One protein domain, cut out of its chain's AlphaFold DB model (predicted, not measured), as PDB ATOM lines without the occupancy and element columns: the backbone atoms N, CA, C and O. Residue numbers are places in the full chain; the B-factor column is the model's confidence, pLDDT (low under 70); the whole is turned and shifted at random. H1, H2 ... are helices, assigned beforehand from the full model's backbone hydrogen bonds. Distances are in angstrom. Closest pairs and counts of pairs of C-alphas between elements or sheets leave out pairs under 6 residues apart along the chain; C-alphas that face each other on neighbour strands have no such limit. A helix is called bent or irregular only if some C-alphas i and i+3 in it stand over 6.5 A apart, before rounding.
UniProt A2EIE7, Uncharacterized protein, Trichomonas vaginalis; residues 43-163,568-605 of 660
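This is residues 43 to 163 and 568 to 605 of the 660 residues of an uncharacterized protein of Trichomonas vaginalis (UniProt A2EIE7). A compact, rounded body of mostly crossed helices has the longest helix, H6, through its middle; the side-by-side pair H7 and H8 lies on one side of it, the crossed H2 and H4 on another, and H1 on the side away from H2. Short H3 packs on H7, H5 packs crosswise on H8, and residues 597 to 605 stick out as a free tail. The 159 printed residues hold eight named helices, H1 to H8 in chain order, and no named strand; the class is all helix. The whole is compact, with a radius of gyration of the C-alphas of 15.5 A and spans of 46 by 38 by 33 A.

H6, residues 131 to 144, measures 21.1 A from C-alpha 131 at (-12.691, -78.415, -14.178) to C-alpha 144 at (5.736, -72.905, -22.921). H4, residues 97 to 109, measures 18.3 A; H7, residues 148 to 159, 15.7 A; and H8, residues 571 to 581, 15.4 A, ending at C-alpha 581 at (-1.402, -66.013, -13.275). The others are H1, residues 50 to 58; H2, 76 to 85; H3, 90 to 93; and H5, 112 to 120. H7 is irregular, but only just: C-alphas 156 and 159 are 6.7 A apart.

H6 and H8 only just touch, with 3 pairs of C-alphas within 8 A, the closest Ile 139 and Leu 580 at 6.3 A, at a steep tilt of 59 degrees. H6 and H2 also only just touch, with 3 such pairs, the closest C-alphas being Leu 80 and Leu 141 at 6.3 A. H6 and H4 touch only at their ends, only just, with 3 pairs, the closest Ile 106 and Tyr 134 at 6.7 A. H6 and H7 touch only at the corner, only just, with 3 pairs, the closest Leu 142 and Pro 148 at 5.1 A. H7 and H8 touch, with closest C-alphas Ala 156 and Gly 573 at 3.9 A, at a shallow tilt of 31 degrees, opposite ways. H4 touches H7, with closest C-alphas Gly 103 and Ile 159 at 5.2 A, and H2, with Ile 99 and Glu 82 at 7.1 A. H3 touches H7, with closest C-alphas Val 92 and Trp 154 at 5.4 A. H5 touches H8, about perpendicular at 81 degrees, with closest C-alphas Ala 119 and Leu 572 at 5.7 A. H1 is close to H6 but not clearly touching, with closest C-alphas Leu 56 and Leu 136 at 6.8 A. Every O i to N i+4 pair is within hydrogen-bond range in H2, H4 and H8; the figures are 4 of 5 in H1, 3 of 5 in H5, 8 of 10 in H6 and 7 of 8 in H7, and H3 is too short for such a pair.

The two C-alphas farthest apart are those of Asn 163 and His 605, at 50.0 A. Residues 164 to 567 are not printed, and C-alphas 163 and 568 are 10.3 A apart across this cut. The link from H1 to H2 is long, with 17 residues. Residues 43 to 44 pair antiparallel with residues 585 to 586. The mean pLDDT of the printed part is 90.3, and residues 598 to 605 are under 70.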
ATOM      1  N   THR A  43       5.186 -60.961 -13.589       96.75
ATOM      2  CA  THR A  43       4.978 -62.412 -13.572       96.75
ATOM      3  C   THR A  43       6.004 -63.080 -14.476       96.75
ATOM      4  O   THR A  43       6.121 -62.735 -15.657       96.75
ATOM      5  N   GLU A  44       6.715 -64.068 -13.947       96.06
ATOM      6  CA  GLU A  44       7.674 -64.881 -14.685       96.06
ATOM      7  C   GLU A  44       7.021 -66.201 -15.129       96.06
ATOM      8  O   GLU A  44       7.128 -67.225 -14.461       96.06
ATOM      9  N   PHE A  45       6.343 -66.197 -16.284       95.81
ATOM     10  CA  PHE A  45       5.595 -67.365 -16.792       95.81
ATOM     11  C   PHE A  45       6.450 -68.619 -17.043       95.81
ATOM     12  O   PHE A  45       5.947 -69.738 -17.088       95.81
ATOM     13  N   ASN A  46       7.764 -68.464 -17.173       94.50
ATOM     14  CA  ASN A  46       8.706 -69.573 -17.312       94.50
ATOM     15  C   ASN A  46       9.149 -70.172 -15.964       94.50
ATOM     16  O   ASN A  46      10.042 -71.019 -15.950       94.50
ATOM     17  N   LYS A  47       8.574 -69.736 -14.839       94.88
ATOM     18  CA  LYS A  47       8.913 -70.216 -13.499       94.88
ATOM     19  C   LYS A  47       7.667 -70.566 -12.701       94.88
ATOM     20  O   LYS A  47       6.715 -69.793 -12.627       94.88
ATOM     21  N   TYR A  48       7.735 -71.710 -12.032       94.62
ATOM     22  CA  TYR A  48       6.706 -72.181 -11.116       94.62
ATOM     23  C   TYR A  48       7.192 -72.144  -9.664       94.62
ATOM     24  O   TYR A  48       8.382 -72.387  -9.417       94.62
ATOM     25  N   PRO A  49       6.280 -71.954  -8.696       93.75
ATOM     26  CA  PRO A  49       6.522 -72.348  -7.316       93.75
ATOM     27  C   PRO A  49       6.835 -73.848  -7.235       93.75
ATOM     28  O   PRO A  49       6.159 -74.668  -7.862       93.75
ATOM     29  N   ALA A  50       7.841 -74.226  -6.442       90.06
ATOM     30  CA  ALA A  50       8.314 -75.610  -6.337       90.06
ATOM     31  C   ALA A  50       7.194 -76.602  -5.973       90.06
ATOM     32  O   ALA A  50       7.047 -77.628  -6.632       90.06
ATOM     33  N   ALA A  51       6.357 -76.258  -4.990       89.19
ATOM     34  CA  ALA A  51       5.249 -77.109  -4.545       89.19
ATOM     35  C   ALA A  51       4.192 -77.347  -5.641       89.19
ATOM     36  O   ALA A  51       3.618 -78.433  -5.741       89.19
ATOM     37  N   PHE A  52       3.942 -76.344  -6.487       91.81
ATOM     38  CA  PHE A  52       2.986 -76.465  -7.583       91.81
ATOM     39  C   PHE A  52       3.542 -77.308  -8.738       91.81
ATOM     40  O   PHE A  52       2.828 -78.139  -9.300       91.81
ATOM     41  N   TYR A  53       4.826 -77.141  -9.065       91.31
ATOM     42  CA  TYR A  53       5.467 -77.871 -10.160       91.31
ATOM     43  C   TYR A  53       5.378 -79.393  -9.997       91.31
ATOM     44  O   TYR A  53       5.097 -80.100 -10.967       91.31
ATOM     45  N   ASP A  54       5.546 -79.899  -8.773       86.56
ATOM     46  CA  ASP A  54       5.416 -81.331  -8.488       86.56
ATOM     47  C   ASP A  54       4.006 -81.849  -8.800       86.56
ATOM     48  O   ASP A  54       3.851 -82.912  -9.404       86.56
ATOM     49  N   THR A  55       2.978 -81.057  -8.484       87.38
ATOM     50  CA  THR A  55       1.585 -81.386  -8.813       87.38
ATOM     51  C   THR A  55       1.398 -81.437 -10.329       87.38
ATOM     52  O   THR A  55       0.938 -82.447 -10.867       87.38
ATOM     53  N   LEU A  56       1.846 -80.399 -11.042       90.00
ATOM     54  CA  LEU A  56       1.705 -80.304 -12.497       90.00
ATOM     55  C   LEU A  56       2.435 -81.435 -13.238       90.00
ATOM     56  O   LEU A  56       1.920 -81.978 -14.216       90.00
ATOM     57  N   LYS A  57       3.624 -81.825 -12.767       87.38
ATOM     58  CA  LYS A  57       4.446 -82.882 -13.373       87.38
ATOM     59  C   LYS A  57       3.786 -84.259 -13.311       87.38
ATOM     60  O   LYS A  57       3.991 -85.074 -14.210       87.38
ATOM     61  N   THR A  58       3.021 -84.531 -12.256       87.25
ATOM     62  CA  THR A  58       2.331 -85.820 -12.084       87.25
ATOM     63  C   THR A  58       1.050 -85.940 -12.910       87.25
ATOM     64  O   THR A  58       0.536 -87.046 -13.071       87.25
ATOM     65  N   GLN A  59       0.564 -84.837 -13.490       91.00
ATOM     66  CA  GLN A  59      -0.710 -84.816 -14.191       91.00
ATOM     67  C   GLN A  59      -0.632 -85.466 -15.581       91.00
ATOM     68  O   GLN A  59       0.120 -85.034 -16.459       91.00
ATOM     69  N   THR A  60      -1.440 -86.510 -15.799       87.62
ATOM     70  CA  THR A  60      -1.461 -87.283 -17.059       87.62
ATOM     71  C   THR A  60      -2.503 -86.794 -18.064       87.62
ATOM     72  O   THR A  60      -2.355 -87.063 -19.256       87.62
ATOM     73  N   PHE A  61      -3.518 -86.055 -17.599       92.19
ATOM     74  CA  PHE A  61      -4.675 -85.582 -18.376       92.19
ATOM     75  C   PHE A  61      -5.504 -86.704 -19.037       92.19
ATOM     76  O   PHE A  61      -6.275 -86.438 -19.952       92.19
ATOM     77  N   GLU A  62      -5.372 -87.954 -18.581       90.94
ATOM     78  CA  GLU A  62      -6.072 -89.116 -19.160       90.94
ATOM     79  C   GLU A  62      -7.591 -89.087 -18.943       90.94
ATOM     80  O   GLU A  62      -8.332 -89.666 -19.731       90.94
ATOM     81  N   SER A  63      -8.061 -88.402 -17.898       91.94
ATOM     82  CA  SER A  63      -9.488 -88.222 -17.608       91.94
ATOM     83  C   SER A  63     -10.127 -87.028 -18.330       91.94
ATOM     84  O   SER A  63     -11.328 -86.811 -18.173       91.94
ATOM     85  N   ALA A  64      -9.361 -86.251 -19.107       94.50
ATOM     86  CA  ALA A  64      -9.918 -85.191 -19.946       94.50
ATOM     87  C   ALA A  64     -10.731 -85.779 -21.105       94.50
ATOM     88  O   ALA A  64     -10.365 -86.815 -21.665       94.50
ATOM     89  N   ALA A  65     -11.780 -85.075 -21.533       95.44
ATOM     90  CA  ALA A  65     -12.438 -85.392 -22.797       95.44
ATOM     91  C   ALA A  65     -11.431 -85.280 -23.965       95.44
ATOM     92  O   ALA A  65     -10.535 -84.437 -23.911       95.44
ATOM     93  N   PRO A  66     -11.532 -86.087 -25.032       95.81
ATOM     94  CA  PRO A  66     -10.645 -85.945 -26.183       95.81
ATOM     95  C   PRO A  66     -10.885 -84.616 -26.922       95.81
ATOM     96  O   PRO A  66     -12.020 -84.152 -27.022       95.81
ATOM     97  N   PHE A  67      -9.821 -84.023 -27.467       96.69
ATOM     98  CA  PHE A  67      -9.885 -82.862 -28.362       96.69
ATOM     99  C   PHE A  67      -9.584 -83.326 -29.789       96.69
ATOM    100  O   PHE A  67      -8.505 -83.866 -30.036       96.69
ATOM    101  N   HIS A  68     -10.541 -83.151 -30.708       94.94
ATOM    102  CA  HIS A  68     -10.475 -83.676 -32.084       94.94
ATOM    103  C   HIS A  68     -10.143 -85.180 -32.127       94.94
ATOM    104  O   HIS A  68      -9.211 -85.607 -32.807       94.94
ATOM    105  N   ASP A  69     -10.873 -85.972 -31.330       94.88
ATOM    106  CA  ASP A  69     -10.723 -87.431 -31.185       94.88
ATOM    107  C   ASP A  69      -9.347 -87.915 -30.691       94.88
ATOM    108  O   ASP A  69      -9.084 -89.118 -30.639       94.88
ATOM    109  N   LYS A  70      -8.472 -86.998 -30.265       95.50
ATOM    110  CA  LYS A  70      -7.177 -87.312 -29.663       95.50
ATOM    111  C   LYS A  70      -7.215 -87.075 -28.154       95.50
ATOM    112  O   LYS A  70      -7.855 -86.121 -27.696       95.50
ATOM    113  N   PRO A  71      -6.506 -87.888 -27.350       95.06
ATOM    114  CA  PRO A  71      -6.277 -87.568 -25.948       95.06
ATOM    115  C   PRO A  71      -5.698 -86.155 -25.808       95.06
ATOM    116  O   PRO A  71      -4.759 -85.804 -26.521       95.06
ATOM    117  N   LEU A  72      -6.204 -85.355 -24.864       94.62
ATOM    118  CA  LEU A  72      -5.806 -83.946 -24.703       94.62
ATOM    119  C   LEU A  72      -4.280 -83.762 -24.600       94.62
ATOM    120  O   LEU A  72      -3.709 -82.818 -25.144       94.62
ATOM    121  N   ARG A  73      -3.600 -84.707 -23.940       92.81
ATOM    122  CA  ARG A  73      -2.137 -84.736 -23.823       92.81
ATOM    123  C   ARG A  73      -1.427 -84.822 -25.178       92.81
ATOM    124  O   ARG A  73      -0.362 -84.230 -25.326       92.81
ATOM    125  N   GLU A  74      -1.971 -85.573 -26.130       94.00
ATOM    126  CA  GLU A  74      -1.392 -85.746 -27.469       94.00
ATOM    127  C   GLU A  74      -1.600 -84.502 -28.338       94.00
ATOM    128  O   GLU A  74      -0.744 -84.183 -29.161       94.00
ATOM    129  N   SER A  75      -2.673 -83.747 -28.093       95.25
ATOM    130  CA  SER A  75      -2.963 -82.481 -28.778       95.25
ATOM    131  C   SER A  75      -2.142 -81.293 -28.255       95.25
ATOM    132  O   SER A  75      -2.206 -80.210 -28.830       95.25
ATOM    133  N   TYR A  76      -1.351 -81.468 -27.189       95.25
ATOM    134  CA  TYR A  76      -0.594 -80.385 -26.546       95.25
ATOM    135  C   TYR A  76       0.328 -79.629 -27.509       95.25
ATOM    136  O   TYR A  76       0.259 -78.406 -27.586       95.25
ATOM    137  N   GLU A  77       1.171 -80.347 -28.255       95.62
ATOM    138  CA  GLU A  77       2.122 -79.727 -29.190       95.62
ATOM    139  C   GLU A  77       1.403 -79.060 -30.366       95.62
ATOM    140  O   GLU A  77       1.821 -78.003 -30.824       95.62
ATOM    141  N   GLU A  78       0.307 -79.653 -30.845       95.56
ATOM    142  CA  GLU A  78      -0.521 -79.094 -31.918       95.56
ATOM    143  C   GLU A  78      -1.097 -77.736 -31.493       95.56
ATOM    144  O   GLU A  78      -0.848 -76.727 -32.149       95.56
ATOM    145  N   ILE A  79      -1.751 -77.688 -30.330       96.81
ATOM    146  CA  ILE A  79      -2.337 -76.465 -29.768       96.81
ATOM    147  C   ILE A  79      -1.252 -75.418 -29.476       96.81
ATOM    148  O   ILE A  79      -1.406 -74.244 -29.811       96.81
ATOM    149  N   LEU A  80      -0.133 -75.825 -28.867       97.31
ATOM    150  CA  LEU A  80       0.969 -74.917 -28.550       97.31
ATOM    151  C   LEU A  80       1.590 -74.306 -29.814       97.31
ATOM    152  O   LEU A  80       1.958 -73.131 -29.812       97.31
ATOM    153  N   ASN A  81       1.709 -75.086 -30.890       96.75
ATOM    154  CA  ASN A  81       2.220 -74.594 -32.164       96.75
ATOM    155  C   ASN A  81       1.271 -73.579 -32.805       96.75
ATOM    156  O   ASN A  81       1.764 -72.568 -33.295       96.75
ATOM    157  N   GLU A  82      -0.046 -73.786 -32.731       96.12
ATOM    158  CA  GLU A  82      -1.037 -72.797 -33.180       96.12
ATOM    159  C   GLU A  82      -0.885 -71.470 -32.417       96.12
ATOM    160  O   GLU A  82      -0.750 -70.412 -33.033       96.12
ATOM    161  N   PHE A  83      -0.784 -71.516 -31.081       95.94
ATOM    162  CA  PHE A  83      -0.542 -70.312 -30.274       95.94
ATOM    163  C   PHE A  83       0.779 -69.616 -30.628       95.94
ATOM    164  O   PHE A  83       0.848 -68.392 -30.685       95.94
ATOM    165  N   ASN A  84       1.837 -70.389 -30.876       96.38
ATOM    166  CA  ASN A  84       3.171 -69.871 -31.177       96.38
ATOM    167  C   ASN A  84       3.360 -69.413 -32.631       96.38
ATOM    168  O   ASN A  84       4.405 -68.821 -32.934       96.38
ATOM    169  N   ALA A  85       2.424 -69.754 -33.519       94.50
ATOM    170  CA  ALA A  85       2.414 -69.354 -34.921       94.50
ATOM    171  C   ALA A  85       1.640 -68.049 -35.152       94.50
ATOM    172  O   ALA A  85       1.910 -67.362 -36.138       94.50
ATOM    173  N   ALA A  86       0.713 -67.697 -34.255       92.25
ATOM    174  CA  ALA A  86      -0.034 -66.450 -34.330       92.25
ATOM    175  C   ALA A  86       0.895 -65.228 -34.228       92.25
ATOM    176  O   ALA A  86       1.851 -65.206 -33.446       92.25
ATOM    177  N   ALA A  87       0.620 -64.204 -35.037       89.50
ATOM    178  CA  ALA A  87       1.310 -62.928 -34.923       89.50
ATOM    179  C   ALA A  87       0.755 -62.118 -33.735       89.50
ATOM    180  O   ALA A  87      -0.384 -62.351 -33.319       89.50
ATOM    181  N   PRO A  88       1.526 -61.140 -33.216       83.44
ATOM    182  CA  PRO A  88       1.092 -60.335 -32.087       83.44
ATOM    183  C   PRO A  88      -0.295 -59.705 -32.267       83.44
ATOM    184  O   PRO A  88      -0.513 -58.904 -33.178       83.44
ATOM    185  N   GLY A  89      -1.230 -60.050 -31.384       84.44
ATOM    186  CA  GLY A  89      -2.610 -59.564 -31.365       84.44
ATOM    187  C   GLY A  89      -3.605 -60.354 -32.227       84.44
ATOM    188  O   GLY A  89      -4.815 -60.141 -32.086       84.44
ATOM    189  N   ASP A  90      -3.149 -61.287 -33.070       91.19
ATOM    190  CA  ASP A  90      -4.041 -62.079 -33.930       91.19
ATOM    191  C   ASP A  90      -4.798 -63.161 -33.158       91.19
ATOM    192  O   ASP A  90      -5.913 -63.497 -33.547       91.19
ATOM    193  N   LEU A  91      -4.279 -63.636 -32.018       89.75
ATOM    194  CA  LEU A  91      -4.983 -64.618 -31.181       89.75
ATOM    195  C   LEU A  91      -6.383 -64.158 -30.762       89.75
ATOM    196  O   LEU A  91      -7.272 -64.981 -30.581       89.75
ATOM    197  N   VAL A  92      -6.586 -62.851 -30.609       87.81
ATOM    198  CA  VAL A  92      -7.884 -62.271 -30.244       87.81
ATOM    199  C   VAL A  92      -8.621 -61.749 -31.474       87.81
ATOM    200  O   VAL A  92      -9.823 -61.956 -31.604       87.81
ATOM    201  N   ARG A  93      -7.916 -61.050 -32.374       90.19
ATOM    202  CA  ARG A  93      -8.549 -60.348 -33.500       90.19
ATOM    203  C   ARG A  93      -8.918 -61.279 -34.650       90.19
ATOM    204  O   ARG A  93      -9.967 -61.088 -35.254       90.19
ATOM    205  N   ASN A  94      -8.062 -62.255 -34.939       92.38
ATOM    206  CA  ASN A  94      -8.170 -63.165 -36.078       92.38
ATOM    207  C   ASN A  94      -7.752 -64.600 -35.681       92.38
ATOM    208  O   ASN A  94      -6.826 -65.152 -36.282       92.38
ATOM    209  N   PRO A  95      -8.376 -65.213 -34.655       92.69
ATOM    210  CA  PRO A  95      -7.991 -66.550 -34.211       92.69
ATOM    211  C   PRO A  95      -8.175 -67.584 -35.329       92.69
ATOM    212  O   PRO A  95      -9.154 -67.540 -36.076       92.69
ATOM    213  N   THR A  96      -7.261 -68.556 -35.420       94.75
ATOM    214  CA  THR A  96      -7.430 -69.704 -36.324       94.75
ATOM    215  C   THR A  96      -8.610 -70.565 -35.868       94.75
ATOM    216  O   THR A  96      -8.984 -70.556 -34.692       94.75
ATOM    217  N   GLN A  97      -9.189 -71.355 -36.778       95.25
ATOM    218  CA  GLN A  97     -10.295 -72.252 -36.425       95.25
ATOM    219  C   GLN A  97      -9.900 -73.225 -35.304       95.25
ATOM    220  O   GLN A  97     -10.678 -73.423 -34.382       95.25
ATOM    221  N   ALA A  98      -8.661 -73.732 -35.309       95.00
ATOM    222  CA  ALA A  98      -8.153 -74.604 -34.250       95.00
ATOM    223  C   ALA A  98      -8.161 -73.925 -32.866       95.00
ATOM    224  O   ALA A  98      -8.524 -74.551 -31.871       95.00
ATOM    225  N   ILE A  99      -7.810 -72.636 -32.796       95.50
ATOM    226  CA  ILE A  99      -7.854 -71.847 -31.557       95.50
ATOM    227  C   ILE A  99      -9.300 -71.583 -31.112       95.50
ATOM    228  O   ILE A  99      -9.598 -71.657 -29.917       95.50
ATOM    229  N   ILE A 100     -10.213 -71.313 -32.053       94.50
ATOM    230  CA  ILE A 100     -11.650 -71.169 -31.765       94.50
ATOM    231  C   ILE A 100     -12.214 -72.484 -31.208       94.50
ATOM    232  O   ILE A 100     -12.834 -72.477 -30.141       94.50
ATOM    233  N   ASP A 101     -11.959 -73.602 -31.889       96.50
ATOM    234  CA  ASP A 101     -12.412 -74.941 -31.503       96.50
ATOM    235  C   ASP A 101     -11.860 -75.323 -30.129       96.50
ATOM    236  O   ASP A 101     -12.587 -75.835 -29.277       96.50
ATOM    237  N   PHE A 102     -10.590 -75.003 -29.862       97.31
ATOM    238  CA  PHE A 102      -9.978 -75.233 -28.557       97.31
ATOM    239  C   PHE A 102     -10.640 -74.401 -27.449       97.31
ATOM    240  O   PHE A 102     -10.933 -74.927 -26.376       97.31
ATOM    241  N   GLY A 103     -10.950 -73.126 -27.701       95.56
ATOM    242  CA  GLY A 103     -11.690 -72.287 -26.751       95.56
ATOM    243  C   GLY A 103     -13.079 -72.848 -26.428       95.56
ATOM    244  O   GLY A 103     -13.466 -72.925 -25.259       95.56
ATOM    245  N   GLN A 104     -13.806 -73.308 -27.451       95.44
ATOM    246  CA  GLN A 104     -15.107 -73.964 -27.287       95.44
ATOM    247  C   GLN A 104     -14.991 -75.280 -26.515       95.44
ATOM    248  O   GLN A 104     -15.796 -75.535 -25.619       95.44
ATOM    249  N   TYR A 105     -13.966 -76.081 -26.813       97.06
ATOM    250  CA  TYR A 105     -13.663 -77.316 -26.102       97.06
ATOM    251  C   TYR A 105     -13.414 -77.063 -24.611       97.06
ATOM    252  O   TYR A 105     -14.028 -77.729 -23.776       97.06
ATOM    253  N   ILE A 106     -12.582 -76.081 -24.248       96.69
ATOM    254  CA  ILE A 106     -12.340 -75.750 -22.838       96.69
ATOM    255  C   ILE A 106     -13.644 -75.331 -22.158       96.69
ATOM    256  O   ILE A 106     -14.002 -75.873 -21.115       96.69
ATOM    257  N   ARG A 107     -14.401 -74.418 -22.773       93.81
ATOM    258  CA  ARG A 107     -15.670 -73.930 -22.220       93.81
ATOM    259  C   ARG A 107     -16.692 -75.045 -22.001       93.81
ATOM    260  O   ARG A 107     -17.357 -75.050 -20.972       93.81
ATOM    261  N   ALA A 108     -16.822 -75.968 -22.952       94.50
ATOM    262  CA  ALA A 108     -17.775 -77.075 -22.877       94.50
ATOM    263  C   ALA A 108     -17.452 -78.061 -21.745       94.50
ATOM    264  O   ALA A 108     -18.347 -78.753 -21.263       94.50
ATOM    265  N   ASN A 109     -16.188 -78.117 -21.316       95.06
ATOM    266  CA  ASN A 109     -15.728 -79.044 -20.292       95.06
ATOM    267  C   ASN A 109     -15.540 -78.414 -18.900       95.06
ATOM    268  O   ASN A 109     -15.329 -79.139 -17.928       95.06
ATOM    269  N   ILE A 110     -15.643 -77.087 -18.771       93.56
ATOM    270  CA  ILE A 110     -15.705 -76.421 -17.465       93.56
ATOM    271  C   ILE A 110     -17.152 -76.457 -16.973       93.56
ATOM    272  O   ILE A 110     -18.058 -75.938 -17.623       93.56
ATOM    273  N   ASN A 111     -17.375 -77.041 -15.793       91.56
ATOM    274  CA  ASN A 111     -18.710 -77.125 -15.208       91.56
ATOM    275  C   ASN A 111     -19.260 -75.703 -14.921       91.56
ATOM    276  O   ASN A 111     -18.615 -74.953 -14.181       91.56
ATOM    277  N   PRO A 112     -20.455 -75.326 -15.425       90.62
ATOM    278  CA  PRO A 112     -21.059 -74.014 -15.171       90.62
ATOM    279  C   PRO A 112     -21.236 -73.657 -13.687       90.62
ATOM    280  O   PRO A 112     -21.237 -72.479 -13.332       90.62
ATOM    281  N   GLU A 113     -21.338 -74.640 -12.787       89.75
ATOM    282  CA  GLU A 113     -21.382 -74.400 -11.338       89.75
ATOM    283  C   GLU A 113     -20.111 -73.733 -10.800       89.75
ATOM    284  O   GLU A 113     -20.152 -73.106  -9.741       89.75
ATOM    285  N   VAL A 114     -18.992 -73.837 -11.526       91.69
ATOM    286  CA  VAL A 114     -17.724 -73.184 -11.190       91.69
ATOM    287  C   VAL A 114     -17.801 -71.670 -11.398       91.69
ATOM    288  O   VAL A 114     -17.117 -70.919 -10.703       91.69
ATOM    289  N   PHE A 115     -18.684 -71.190 -12.281       92.50
ATOM    290  CA  PHE A 115     -18.760 -69.769 -12.640       92.50
ATOM    291  C   PHE A 115     -19.053 -68.894 -11.423       92.50
ATOM    292  O   PHE A 115     -18.513 -67.799 -11.312       92.50
ATOM    293  N   LYS A 116     -19.844 -69.386 -10.461       91.06
ATOM    294  CA  LYS A 116     -20.132 -68.635  -9.233       91.06
ATOM    295  C   LYS A 116     -18.886 -68.415  -8.370       91.06
ATOM    296  O   LYS A 116     -18.805 -67.374  -7.730       91.06
ATOM    297  N   PHE A 117     -17.937 -69.354  -8.360       92.75
ATOM    298  CA  PHE A 117     -16.689 -69.232  -7.602       92.75
ATOM    299  C   PHE A 117     -15.693 -68.331  -8.330       92.75
ATOM    300  O   PHE A 117     -15.061 -67.491  -7.702       92.75
ATOM    301  N   ILE A 118     -15.626 -68.423  -9.662       94.31
ATOM    302  CA  ILE A 118     -14.806 -67.515 -10.477       94.31
ATOM    303  C   ILE A 118     -15.317 -66.068 -10.369       94.31
ATOM    304  O   ILE A 118     -14.518 -65.141 -10.284       94.31
ATOM    305  N   ALA A 119     -16.637 -65.863 -10.383       93.06
ATOM    306  CA  ALA A 119     -17.235 -64.529 -10.373       93.06
ATOM    307  C   ALA A 119     -17.322 -63.891  -8.982       93.06
ATOM    308  O   ALA A 119     -17.248 -62.675  -8.893       93.06
ATOM    309  N   ASN A 120     -17.557 -64.667  -7.915       91.12
ATOM    310  CA  ASN A 120     -17.886 -64.092  -6.601       91.12
ATOM    311  C   ASN A 120     -16.805 -64.301  -5.533       91.12
ATOM    312  O   ASN A 120     -16.895 -63.661  -4.489       91.12
ATOM    313  N   CYS A 121     -15.801 -65.156  -5.750       92.25
ATOM    314  CA  CYS A 121     -14.711 -65.344  -4.791       92.25
ATOM    315  C   CYS A 121     -13.478 -64.541  -5.205       92.25
ATOM    316  O   CYS A 121     -13.163 -64.441  -6.390       92.25
ATOM    317  N   TRP A 122     -12.755 -64.021  -4.212       93.12
ATOM    318  CA  TRP A 122     -11.444 -63.430  -4.428       93.12
ATOM    319  C   TRP A 122     -10.408 -64.002  -3.442       93.12
ATOM    320  O   TRP A 122     -10.609 -63.843  -2.237       93.12
ATOM    321  N   PRO A 123      -9.302 -64.607  -3.919       92.56
ATOM    322  CA  PRO A 123      -8.990 -64.839  -5.329       92.56
ATOM    323  C   PRO A 123     -10.038 -65.746  -6.001       92.56
ATOM    324  O   PRO A 123     -10.735 -66.495  -5.307       92.56
ATOM    325  N   PRO A 124     -10.185 -65.686  -7.335       92.88
ATOM    326  CA  PRO A 124     -11.062 -66.608  -8.040       92.88
ATOM    327  C   PRO A 124     -10.567 -68.038  -7.823       92.88
ATOM    328  O   PRO A 124      -9.366 -68.299  -7.864       92.88
ATOM    329  N   THR A 125     -11.483 -68.968  -7.567       89.94
ATOM    330  CA  THR A 125     -11.142 -70.362  -7.252       89.94
ATOM    331  C   THR A 125     -11.906 -71.334  -8.130       89.94
ATOM    332  O   THR A 125     -13.001 -71.044  -8.618       89.94
ATOM    333  N   ILE A 126     -11.320 -72.516  -8.318       89.38
ATOM    334  CA  ILE A 126     -11.938 -73.615  -9.054       89.38
ATOM    335  C   ILE A 126     -11.978 -74.834  -8.143       89.38
ATOM    336  O   ILE A 126     -10.927 -75.288  -7.691       89.38
ATOM    337  N   PRO A 127     -13.176 -75.359  -7.841       87.75
ATOM    338  CA  PRO A 127     -13.300 -76.551  -7.026       87.75
ATOM    339  C   PRO A 127     -12.736 -77.767  -7.773       87.75
ATOM    340  O   PRO A 127     -12.823 -77.852  -8.999       87.75
ATOM    341  N   ALA A 128     -12.218 -78.737  -7.020       85.62
ATOM    342  CA  ALA A 128     -11.720 -80.008  -7.544       85.62
ATOM    343  C   ALA A 128     -12.885 -80.910  -8.000       85.62
ATOM    344  O   ALA A 128     -13.290 -81.840  -7.305       85.62
ATOM    345  N   ASN A 129     -13.474 -80.582  -9.149       86.06
ATOM    346  CA  ASN A 129     -14.602 -81.292  -9.754       86.06
ATOM    347  C   ASN A 129     -14.313 -81.764 -11.190       86.06
ATOM    348  O   ASN A 129     -15.245 -82.080 -11.928       86.06
ATOM    349  N   GLY A 130     -13.039 -81.771 -11.597       88.25
ATOM    350  CA  GLY A 130     -12.593 -82.078 -12.955       88.25
ATOM    351  C   GLY A 130     -12.361 -80.834 -13.817       88.25
ATOM    352  O   GLY A 130     -11.590 -80.902 -14.772       88.25
ATOM    353  N   SER A 131     -12.948 -79.681 -13.467       92.12
ATOM    354  CA  SER A 131     -12.691 -78.415 -14.178       92.12
ATOM    355  C   SER A 131     -11.253 -77.919 -13.969       92.12
ATOM    356  O   SER A 131     -10.670 -77.286 -14.849       92.12
ATOM    357  N   ASP A 132     -10.657 -78.240 -12.819       92.25
ATOM    358  CA  ASP A 132      -9.271 -77.943 -12.447       92.25
ATOM    359  C   ASP A 132      -8.259 -78.535 -13.441       92.25
ATOM    360  O   ASP A 132      -7.252 -77.903 -13.763       92.25
ATOM    361  N   LEU A 133      -8.567 -79.694 -14.029       94.12
ATOM    362  CA  LEU A 133      -7.698 -80.381 -14.982       94.12
ATOM    363  C   LEU A 133      -7.459 -79.559 -16.261       94.12
ATOM    364  O   LEU A 133      -6.329 -79.496 -16.753       94.12
ATOM    365  N   TYR A 134      -8.486 -78.870 -16.761       95.25
ATOM    366  CA  TYR A 134      -8.377 -77.968 -17.915       95.25
ATOM    367  C   TYR A 134      -7.586 -76.699 -17.581       95.25
ATOM    368  O   TYR A 134      -6.844 -76.184 -18.417       95.25
ATOM    369  N   CYS A 135      -7.661 -76.243 -16.331       94.94
ATOM    370  CA  CYS A 135      -6.880 -75.109 -15.838       94.94
ATOM    371  C   CYS A 135      -5.391 -75.454 -15.801       94.94
ATOM    372  O   CYS A 135      -4.568 -74.704 -16.322       94.94
ATOM    373  N   LEU A 136      -5.048 -76.627 -15.258       95.31
ATOM    374  CA  LEU A 136      -3.677 -77.144 -15.248       95.31
ATOM    375  C   LEU A 136      -3.115 -77.291 -16.669       95.31
ATOM    376  O   LEU A 136      -1.941 -76.994 -16.904       95.31
ATOM    377  N   PHE A 137      -3.945 -77.700 -17.632       96.44
ATOM    378  CA  PHE A 137      -3.535 -77.788 -19.033       96.44
ATOM    379  C   PHE A 137      -3.218 -76.406 -19.628       96.44
ATOM    380  O   PHE A 137      -2.169 -76.234 -20.251       96.44
ATOM    381  N   LEU A 138      -4.062 -75.398 -19.377       97.06
ATOM    382  CA  LEU A 138      -3.807 -74.017 -19.800       97.06
ATOM    383  C   LEU A 138      -2.560 -73.419 -19.135       97.06
ATOM    384  O   LEU A 138      -1.775 -72.764 -19.814       97.06
ATOM    385  N   ILE A 139      -2.319 -73.694 -17.849       96.81
ATOM    386  CA  ILE A 139      -1.094 -73.274 -17.141       96.81
ATOM    387  C   ILE A 139       0.153 -73.873 -17.804       96.81
ATOM    388  O   ILE A 139       1.168 -73.194 -17.972       96.81
ATOM    389  N   LYS A 140       0.080 -75.141 -18.224       96.12
ATOM    390  CA  LYS A 140       1.172 -75.806 -18.944       96.12
ATOM    391  C   LYS A 140       1.411 -75.204 -20.333       96.12
ATOM    392  O   LYS A 140       2.558 -75.140 -20.777       96.12
ATOM    393  N   LEU A 141       0.358 -74.785 -21.035       96.94
ATOM    394  CA  LEU A 141       0.485 -74.080 -22.314       96.94
ATOM    395  C   LEU A 141       1.105 -72.691 -22.119       96.94
ATOM    396  O   LEU A 141       2.098 -72.386 -22.773       96.94
ATOM    397  N   LEU A 142       0.599 -71.901 -21.166       97.00
ATOM    398  CA  LEU A 142       1.109 -70.563 -20.843       97.00
ATOM    399  C   LEU A 142       2.611 -70.567 -20.558       97.00
ATOM    400  O   LEU A 142       3.346 -69.725 -21.060       97.00
ATOM    401  N   HIS A 143       3.082 -71.555 -19.808       96.19
ATOM    402  CA  HIS A 143       4.492 -71.688 -19.466       96.19
ATOM    403  C   HIS A 143       5.425 -71.927 -20.662       96.19
ATOM    404  O   HIS A 143       6.584 -71.507 -20.634       96.19
ATOM    405  N   LYS A 144       4.948 -72.615 -21.708       95.88
ATOM    406  CA  LYS A 144       5.736 -72.905 -22.921       95.88
ATOM    407  C   LYS A 144       5.405 -71.977 -24.096       95.88
ATOM    408  O   LYS A 144       6.088 -72.036 -25.119       95.88
ATOM    409  N   ALA A 145       4.386 -71.129 -23.975       96.19
ATOM    410  CA  ALA A 145       4.015 -70.170 -25.004       96.19
ATOM    411  C   ALA A 145       5.130 -69.133 -25.214       96.19
ATOM    412  O   ALA A 145       5.733 -68.635 -24.263       96.19
ATOM    413  N   LYS A 146       5.382 -68.753 -26.470       94.88
ATOM    414  CA  LYS A 146       6.299 -67.655 -26.823       94.88
ATOM    415  C   LYS A 146       5.752 -66.296 -26.387       94.88
ATOM    416  O   LYS A 146       6.528 -65.387 -26.104       94.88
ATOM    417  N   GLN A 147       4.426 -66.162 -26.362       93.69
ATOM    418  CA  GLN A 147       3.697 -64.937 -26.034       93.69
ATOM    419  C   GLN A 147       2.608 -65.239 -24.988       93.69
ATOM    420  O   GLN A 147       1.414 -65.197 -25.291       93.69
ATOM    421  N   PRO A 148       2.991 -65.561 -23.736       95.19
ATOM    422  CA  PRO A 148       2.038 -65.945 -22.690       95.19
ATOM    423  C   PRO A 148       1.007 -64.850 -22.398       95.19
ATOM    424  O   PRO A 148      -0.145 -65.149 -22.095       95.19
ATOM    425  N   GLN A 149       1.398 -63.581 -22.543       93.12
ATOM    426  CA  GLN A 149       0.500 -62.450 -22.337       93.12
ATOM    427  C   GLN A 149      -0.668 -62.438 -23.325       93.12
ATOM    428  O   GLN A 149      -1.807 -62.192 -22.938       93.12
ATOM    429  N   GLU A 150      -0.399 -62.718 -24.598       93.06
ATOM    430  CA  GLU A 150      -1.442 -62.734 -25.624       93.06
ATOM    431  C   GLU A 150      -2.363 -63.934 -25.461       93.06
ATOM    432  O   GLU A 150      -3.578 -63.812 -25.599       93.06
ATOM    433  N   MET A 151      -1.798 -65.079 -25.069       95.81
ATOM    434  CA  MET A 151      -2.592 -66.240 -24.693       95.81
ATOM    435  C   MET A 151      -3.502 -65.931 -23.493       95.81
ATOM    436  O   MET A 151      -4.670 -66.306 -23.517       95.81
ATOM    437  N   LEU A 152      -3.036 -65.209 -22.468       95.19
ATOM    438  CA  LEU A 152      -3.891 -64.778 -21.352       95.19
ATOM    439  C   LEU A 152      -5.011 -63.830 -21.793       95.19
ATOM    440  O   LEU A 152      -6.145 -63.973 -21.336       95.19
ATOM    441  N   GLN A 153      -4.719 -62.886 -22.689       93.38
ATOM    442  CA  GLN A 153      -5.745 -62.011 -23.258       93.38
ATOM    443  C   GLN A 153      -6.779 -62.811 -24.060       93.38
ATOM    444  O   GLN A 153      -7.972 -62.537 -23.946       93.38
ATOM    445  N   TRP A 154      -6.345 -63.831 -24.806       94.94
ATOM    446  CA  TRP A 154      -7.240 -64.778 -25.469       94.94
ATOM    447  C   TRP A 154      -8.111 -65.538 -24.460       94.94
ATOM    448  O   TRP A 154      -9.332 -65.544 -24.603       94.94
ATOM    449  N   ILE A 155      -7.525 -66.092 -23.390       95.50
ATOM    450  CA  ILE A 155      -8.261 -66.765 -22.301       95.50
ATOM    451  C   ILE A 155      -9.343 -65.834 -21.732       95.50
ATOM    452  O   ILE A 155     -10.493 -66.246 -21.562       95.50
ATOM    453  N   ALA A 156      -8.993 -64.568 -21.484       94.88
ATOM    454  CA  ALA A 156      -9.891 -63.588 -20.886       94.88
ATOM    455  C   ALA A 156     -11.059 -63.152 -21.790       94.88
ATOM    456  O   ALA A 156     -12.088 -62.697 -21.284       94.88
ATOM    457  N   GLN A 157     -10.911 -63.284 -23.111       92.44
ATOM    458  CA  GLN A 157     -11.878 -62.792 -24.100       92.44
ATOM    459  C   GLN A 157     -12.681 -63.895 -24.789       92.44
ATOM    460  O   GLN A 157     -13.815 -63.658 -25.197       92.44
ATOM    461  N   MET A 158     -12.113 -65.094 -24.928       91.00
ATOM    462  CA  MET A 158     -12.640 -66.102 -25.853       91.00
ATOM    463  C   MET A 158     -13.252 -67.323 -25.164       91.00
ATOM    464  O   MET A 158     -14.116 -67.974 -25.750       91.00
ATOM    465  N   ILE A 159     -12.853 -67.646 -23.926       92.25
ATOM    466  CA  ILE A 159     -13.352 -68.856 -23.247       92.25
ATOM    467  C   ILE A 159     -14.752 -68.637 -22.665       92.25
ATOM    468  O   ILE A 159     -15.630 -69.488 -22.815       92.25
ATOM    469  N   PHE A 160     -14.992 -67.500 -22.009       92.19
ATOM    470  CA  PHE A 160     -16.242 -67.235 -21.288       92.19
ATOM    471  C   PHE A 160     -17.044 -66.098 -21.916       92.19
ATOM    472  O   PHE A 160     -16.454 -65.162 -22.454       92.19
ATOM    473  N   PRO A 161     -18.390 -66.149 -21.845       87.19
ATOM    474  CA  PRO A 161     -19.216 -65.117 -22.453       87.19
ATOM    475  C   PRO A 161     -19.169 -63.857 -21.599       87.19
ATOM    476  O   PRO A 161     -19.022 -63.940 -20.381       87.19
ATOM    477  N   ILE A 162     -19.372 -62.702 -22.230       87.88
ATOM    478  CA  ILE A 162     -19.555 -61.433 -21.513       87.88
ATOM    479  C   ILE A 162     -20.752 -61.514 -20.570       87.88
ATOM    480  O   ILE A 162     -20.638 -61.137 -19.407       87.88
ATOM    481  N   ASN A 163     -21.872 -62.029 -21.077       87.31
ATOM    482  CA  ASN A 163     -23.095 -62.246 -20.321       87.31
ATOM    483  C   ASN A 163     -23.208 -63.739 -20.005       87.31
ATOM    484  O   ASN A 163     -23.392 -64.556 -20.909       87.31
ATOM    485  N   GLY A 568     -15.826 -60.001 -26.534       82.56
ATOM    486  CA  GLY A 568     -14.922 -59.135 -25.779       82.56
ATOM    487  C   GLY A 568     -14.588 -59.702 -24.400       82.56
ATOM    488  O   GLY A 568     -14.978 -60.812 -24.044       82.56
ATOM    489  N   GLN A 569     -13.837 -58.932 -23.620       86.94
ATOM    490  CA  GLN A 569     -13.345 -59.382 -22.325       86.94
ATOM    491  C   GLN A 569     -14.488 -59.489 -21.307       86.94
ATOM    492  O   GLN A 569     -15.214 -58.525 -21.062       86.94
ATOM    493  N   SER A 570     -14.647 -60.672 -20.714       91.50
ATOM    494  CA  SER A 570     -15.688 -60.949 -19.722       91.50
ATOM    495  C   SER A 570     -15.135 -60.922 -18.299       91.50
ATOM    496  O   SER A 570     -13.932 -61.106 -18.087       91.50
ATOM    497  N   LEU A 571     -16.014 -60.728 -17.306       94.12
ATOM    498  CA  LEU A 571     -15.641 -60.840 -15.890       94.12
ATOM    499  C   LEU A 571     -15.100 -62.242 -15.591       94.12
ATOM    500  O   LEU A 571     -14.001 -62.381 -15.066       94.12
ATOM    501  N   LEU A 572     -15.842 -63.282 -15.997       94.62
ATOM    502  CA  LEU A 572     -15.423 -64.672 -15.815       94.62
ATOM    503  C   LEU A 572     -14.083 -64.957 -16.486       94.62
ATOM    504  O   LEU A 572     -13.211 -65.543 -15.855       94.62
ATOM    505  N   GLY A 573     -13.903 -64.534 -17.739       95.38
ATOM    506  CA  GLY A 573     -12.651 -64.735 -18.459       95.38
ATOM    507  C   GLY A 573     -11.481 -64.026 -17.791       95.38
ATOM    508  O   GLY A 573     -10.423 -64.627 -17.624       95.38
ATOM    509  N   SER A 574     -11.673 -62.782 -17.355       96.19
ATOM    510  CA  SER A 574     -10.627 -62.002 -16.682       96.19
ATOM    511  C   SER A 574     -10.251 -62.589 -15.330       96.19
ATOM    512  O   SER A 574      -9.067 -62.732 -15.043       96.19
ATOM    513  N   ASN A 575     -11.239 -62.985 -14.528       96.88
ATOM    514  CA  ASN A 575     -11.007 -63.631 -13.238       96.88
ATOM    515  C   ASN A 575     -10.351 -65.002 -13.416       96.88
ATOM    516  O   ASN A 575      -9.418 -65.340 -12.692       96.88
ATOM    517  N   TYR A 576     -10.779 -65.771 -14.416       96.56
ATOM    518  CA  TYR A 576     -10.172 -67.054 -14.743       96.56
ATOM    519  C   TYR A 576      -8.713 -66.887 -15.184       96.56
ATOM    520  O   TYR A 576      -7.834 -67.530 -14.624       96.56
ATOM    521  N   ALA A 577      -8.424 -65.969 -16.111       96.81
ATOM    522  CA  ALA A 577      -7.056 -65.658 -16.530       96.81
ATOM    523  C   ALA A 577      -6.201 -65.128 -15.363       96.81
ATOM    524  O   ALA A 577      -5.067 -65.566 -15.179       96.81
ATOM    525  N   GLY A 578      -6.765 -64.242 -14.539       96.19
ATOM    526  CA  GLY A 578      -6.138 -63.716 -13.327       96.19
ATOM    527  C   GLY A 578      -5.790 -64.805 -12.313       96.19
ATOM    528  O   GLY A 578      -4.716 -64.768 -11.724       96.19
ATOM    529  N   MET A 579      -6.644 -65.818 -12.158       95.88
ATOM    530  CA  MET A 579      -6.346 -66.997 -11.347       95.88
ATOM    531  C   MET A 579      -5.197 -67.824 -11.943       95.88
ATOM    532  O   MET A 579      -4.330 -68.263 -11.196       95.88
ATOM    533  N   LEU A 580      -5.135 -68.022 -13.266       96.50
ATOM    534  CA  LEU A 580      -4.033 -68.781 -13.884       96.50
ATOM    535  C   LEU A 580      -2.668 -68.119 -13.641       96.50
ATOM    536  O   LEU A 580      -1.679 -68.823 -13.449       96.50
ATOM    537  N   ILE A 581      -2.616 -66.782 -13.599       95.44
ATOM    538  CA  ILE A 581      -1.402 -66.013 -13.275       95.44
ATOM    539  C   ILE A 581      -0.854 -66.389 -11.885       95.44
ATOM    540  O   ILE A 581       0.359 -66.468 -11.711       95.44
ATOM    541  N   GLN A 582      -1.720 -66.722 -10.920       92.69
ATOM    542  CA  GLN A 582      -1.326 -67.041  -9.538       92.69
ATOM    543  C   GLN A 582      -0.452 -68.296  -9.404       92.69
ATOM    544  O   GLN A 582       0.188 -68.491  -8.375       92.69
ATOM    545  N   TYR A 583      -0.392 -69.135 -10.440       94.06
ATOM    546  CA  TYR A 583       0.416 -70.355 -10.458       94.06
ATOM    547  C   TYR A 583       1.874 -70.134 -10.885       94.06
ATOM    548  O   TYR A 583       2.643 -71.094 -10.955       94.06
ATOM    549  N   PHE A 584       2.263 -68.893 -11.174       96.12
ATOM    550  CA  PHE A 584       3.609 -68.516 -11.595       96.12
ATOM    551  C   PHE A 584       4.315 -67.680 -10.529       96.12
ATOM    552  O   PHE A 584       3.683 -67.098  -9.650       96.12
ATOM    553  N   ILE A 585       5.644 -67.613 -10.617       95.25
ATOM    554  CA  ILE A 585       6.443 -66.774  -9.720       95.25
ATOM    555  C   ILE A 585       6.211 -65.298 -10.053       95.25
ATOM    556  O   ILE A 585       6.382 -64.872 -11.200       95.25
ATOM    557  N   HIS A 586       5.874 -64.516  -9.031       94.12
ATOM    558  CA  HIS A 586       5.773 -63.062  -9.121       94.12
ATOM    559  C   HIS A 586       7.022 -62.379  -8.571       94.12
ATOM    560  O   HIS A 586       7.804 -62.943  -7.803       94.12
ATOM    561  N   LEU A 587       7.208 -61.113  -8.933       91.00
ATOM    562  CA  LEU A 587       8.242 -60.290  -8.329       91.00
ATOM    563  C   LEU A 587       8.016 -60.159  -6.809       91.00
ATOM    564  O   LEU A 587       6.924 -59.799  -6.385       91.00
ATOM    565  N   TYR A 588       9.077 -60.380  -6.024       87.25
ATOM    566  CA  TYR A 588       9.071 -60.453  -4.549       87.25
ATOM    567  C   TYR A 588       8.333 -61.654  -3.948       87.25
ATOM    568  O   TYR A 588       8.164 -61.717  -2.732       87.25
ATOM    569  N   ASP A 589       7.968 -62.646  -4.762       84.75
ATOM    570  CA  ASP A 589       7.507 -63.921  -4.230       84.75
ATOM    571  C   ASP A 589       8.641 -64.597  -3.438       84.75
ATOM    572  O   ASP A 589       9.769 -64.746  -3.916       84.75
ATOM    573  N   SER A 590       8.348 -64.959  -2.189       82.94
ATOM    574  CA  SER A 590       9.305 -65.618  -1.292       82.94
ATOM    575  C   SER A 590       9.360 -67.133  -1.502       82.94
ATOM    576  O   SER A 590      10.208 -67.812  -0.915       82.94
ATOM    577  N   THR A 591       8.465 -67.677  -2.333       85.75
ATOM    578  CA  THR A 591       8.385 -69.115  -2.568       85.75
ATOM    579  C   THR A 591       9.604 -69.643  -3.340       85.75
ATOM    580  O   THR A 591      10.114 -68.995  -4.260       85.75
ATOM    581  N   PRO A 592      10.111 -70.846  -2.996       83.06
ATOM    582  CA  PRO A 592      11.181 -71.473  -3.758       83.06
ATOM    583  C   PRO A 592      10.757 -71.739  -5.205       83.06
ATOM    584  O   PRO A 592       9.693 -72.306  -5.458       83.06
ATOM    585  N   VAL A 593      11.628 -71.390  -6.151       89.38
ATOM    586  CA  VAL A 593      11.419 -71.657  -7.579       89.38
ATOM    587  C   VAL A 593      11.705 -73.129  -7.883       89.38
ATOM    588  O   VAL A 593      12.711 -73.683  -7.433       89.38
ATOM    589  N   ALA A 594      10.840 -73.761  -8.674       87.62
ATOM    590  CA  ALA A 594      11.054 -75.116  -9.163       87.62
ATOM    591  C   ALA A 594      12.328 -75.214 -10.023       87.62
ATOM    592  O   ALA A 594      12.576 -74.381 -10.896       87.62
ATOM    593  N   VAL A 595      13.122 -76.269  -9.819       82.88
ATOM    594  CA  VAL A 595      14.251 -76.592 -10.701       82.88
ATOM    595  C   VAL A 595      13.761 -77.579 -11.753       82.88
ATOM    596  O   VAL A 595      13.577 -78.763 -11.467       82.88
ATOM    597  N   GLU A 596      13.552 -77.102 -12.978       77.12
ATOM    598  CA  GLU A 596      13.198 -77.980 -14.092       77.12
ATOM    599  C   GLU A 596      14.390 -78.883 -14.434       77.12
ATOM    600  O   GLU A 596      15.415 -78.445 -14.961       77.12
ATOM    601  N   GLY A 597      14.276 -80.171 -14.103       71.31
ATOM    602  CA  GLY A 597      15.204 -81.179 -14.608       71.31
ATOM    603  C   GLY A 597      15.066 -81.323 -16.131       71.31
ATOM    604  O   GLY A 597      14.006 -81.008 -16.675       71.31
ATOM    605  N   PRO A 598      16.093 -81.825 -16.843       63.28
ATOM    606  CA  PRO A 598      15.957 -82.122 -18.265       63.28
ATOM    607  C   PRO A 598      14.764 -83.058 -18.456       63.28
ATOM    608  O   PRO A 598      14.732 -84.119 -17.831       63.28
ATOM    609  N   GLU A 599      13.798 -82.662 -19.292       54.81
ATOM    610  CA  GLU A 599      12.626 -83.484 -19.594       54.81
ATOM    611  C   GLU A 599      13.095 -84.895 -19.958       54.81
ATOM    612  O   GLU A 599      13.784 -85.119 -20.964       54.81
ATOM    613  N   GLU A 600      12.768 -85.866 -19.104       46.59
ATOM    614  CA  GLU A 600      12.987 -87.263 -19.424       46.59
ATOM    615  C   GLU A 600      12.053 -87.587 -20.582       46.59
ATOM    616  O   GLU A 600      10.871 -87.865 -20.381       46.59
ATOM    617  N   LYS A 601      12.577 -87.509 -21.816       44.16
ATOM    618  CA  LYS A 601      11.864 -87.982 -23.005       44.16
ATOM    619  C   LYS A 601      11.285 -89.349 -22.657       44.16
ATOM    620  O   LYS A 601      12.083 -90.223 -22.286       44.16
ATOM    621  N   PRO A 602       9.957 -89.544 -22.740       45.47
ATOM    622  CA  PRO A 602       9.344 -90.802 -22.361       45.47
ATOM    623  C   PRO A 602      10.056 -91.904 -23.137       45.47
ATOM    624  O   PRO A 602      10.037 -91.939 -24.369       45.47
ATOM    625  N   MET A 603      10.787 -92.763 -22.421       39.06
ATOM    626  CA  MET A 603      11.419 -93.908 -23.051       39.06
ATOM    627  C   MET A 603      10.284 -94.819 -23.501       39.06
ATOM    628  O   MET A 603       9.778 -95.617 -22.715       39.06
ATOM    629  N   HIS A 604       9.900 -94.730 -24.775       41.53
ATOM    630  CA  HIS A 604       9.147 -95.790 -25.426       41.53
ATOM    631  C   HIS A 604      10.013 -97.049 -25.369       41.53
ATOM    632  O   HIS A 604      10.903 -97.274 -26.192       41.53
ATOM    633  N   HIS A 605       9.814 -97.860 -24.334       42.81
ATOM    634  CA  HIS A 605      10.449 -99.157 -24.232       42.81
ATOM    635  C   HIS A 605       9.860-100.048 -25.328       42.81
ATOM    636  O   HIS A 605       8.827-100.682 -25.136       42.81
TER     637      HIS A 605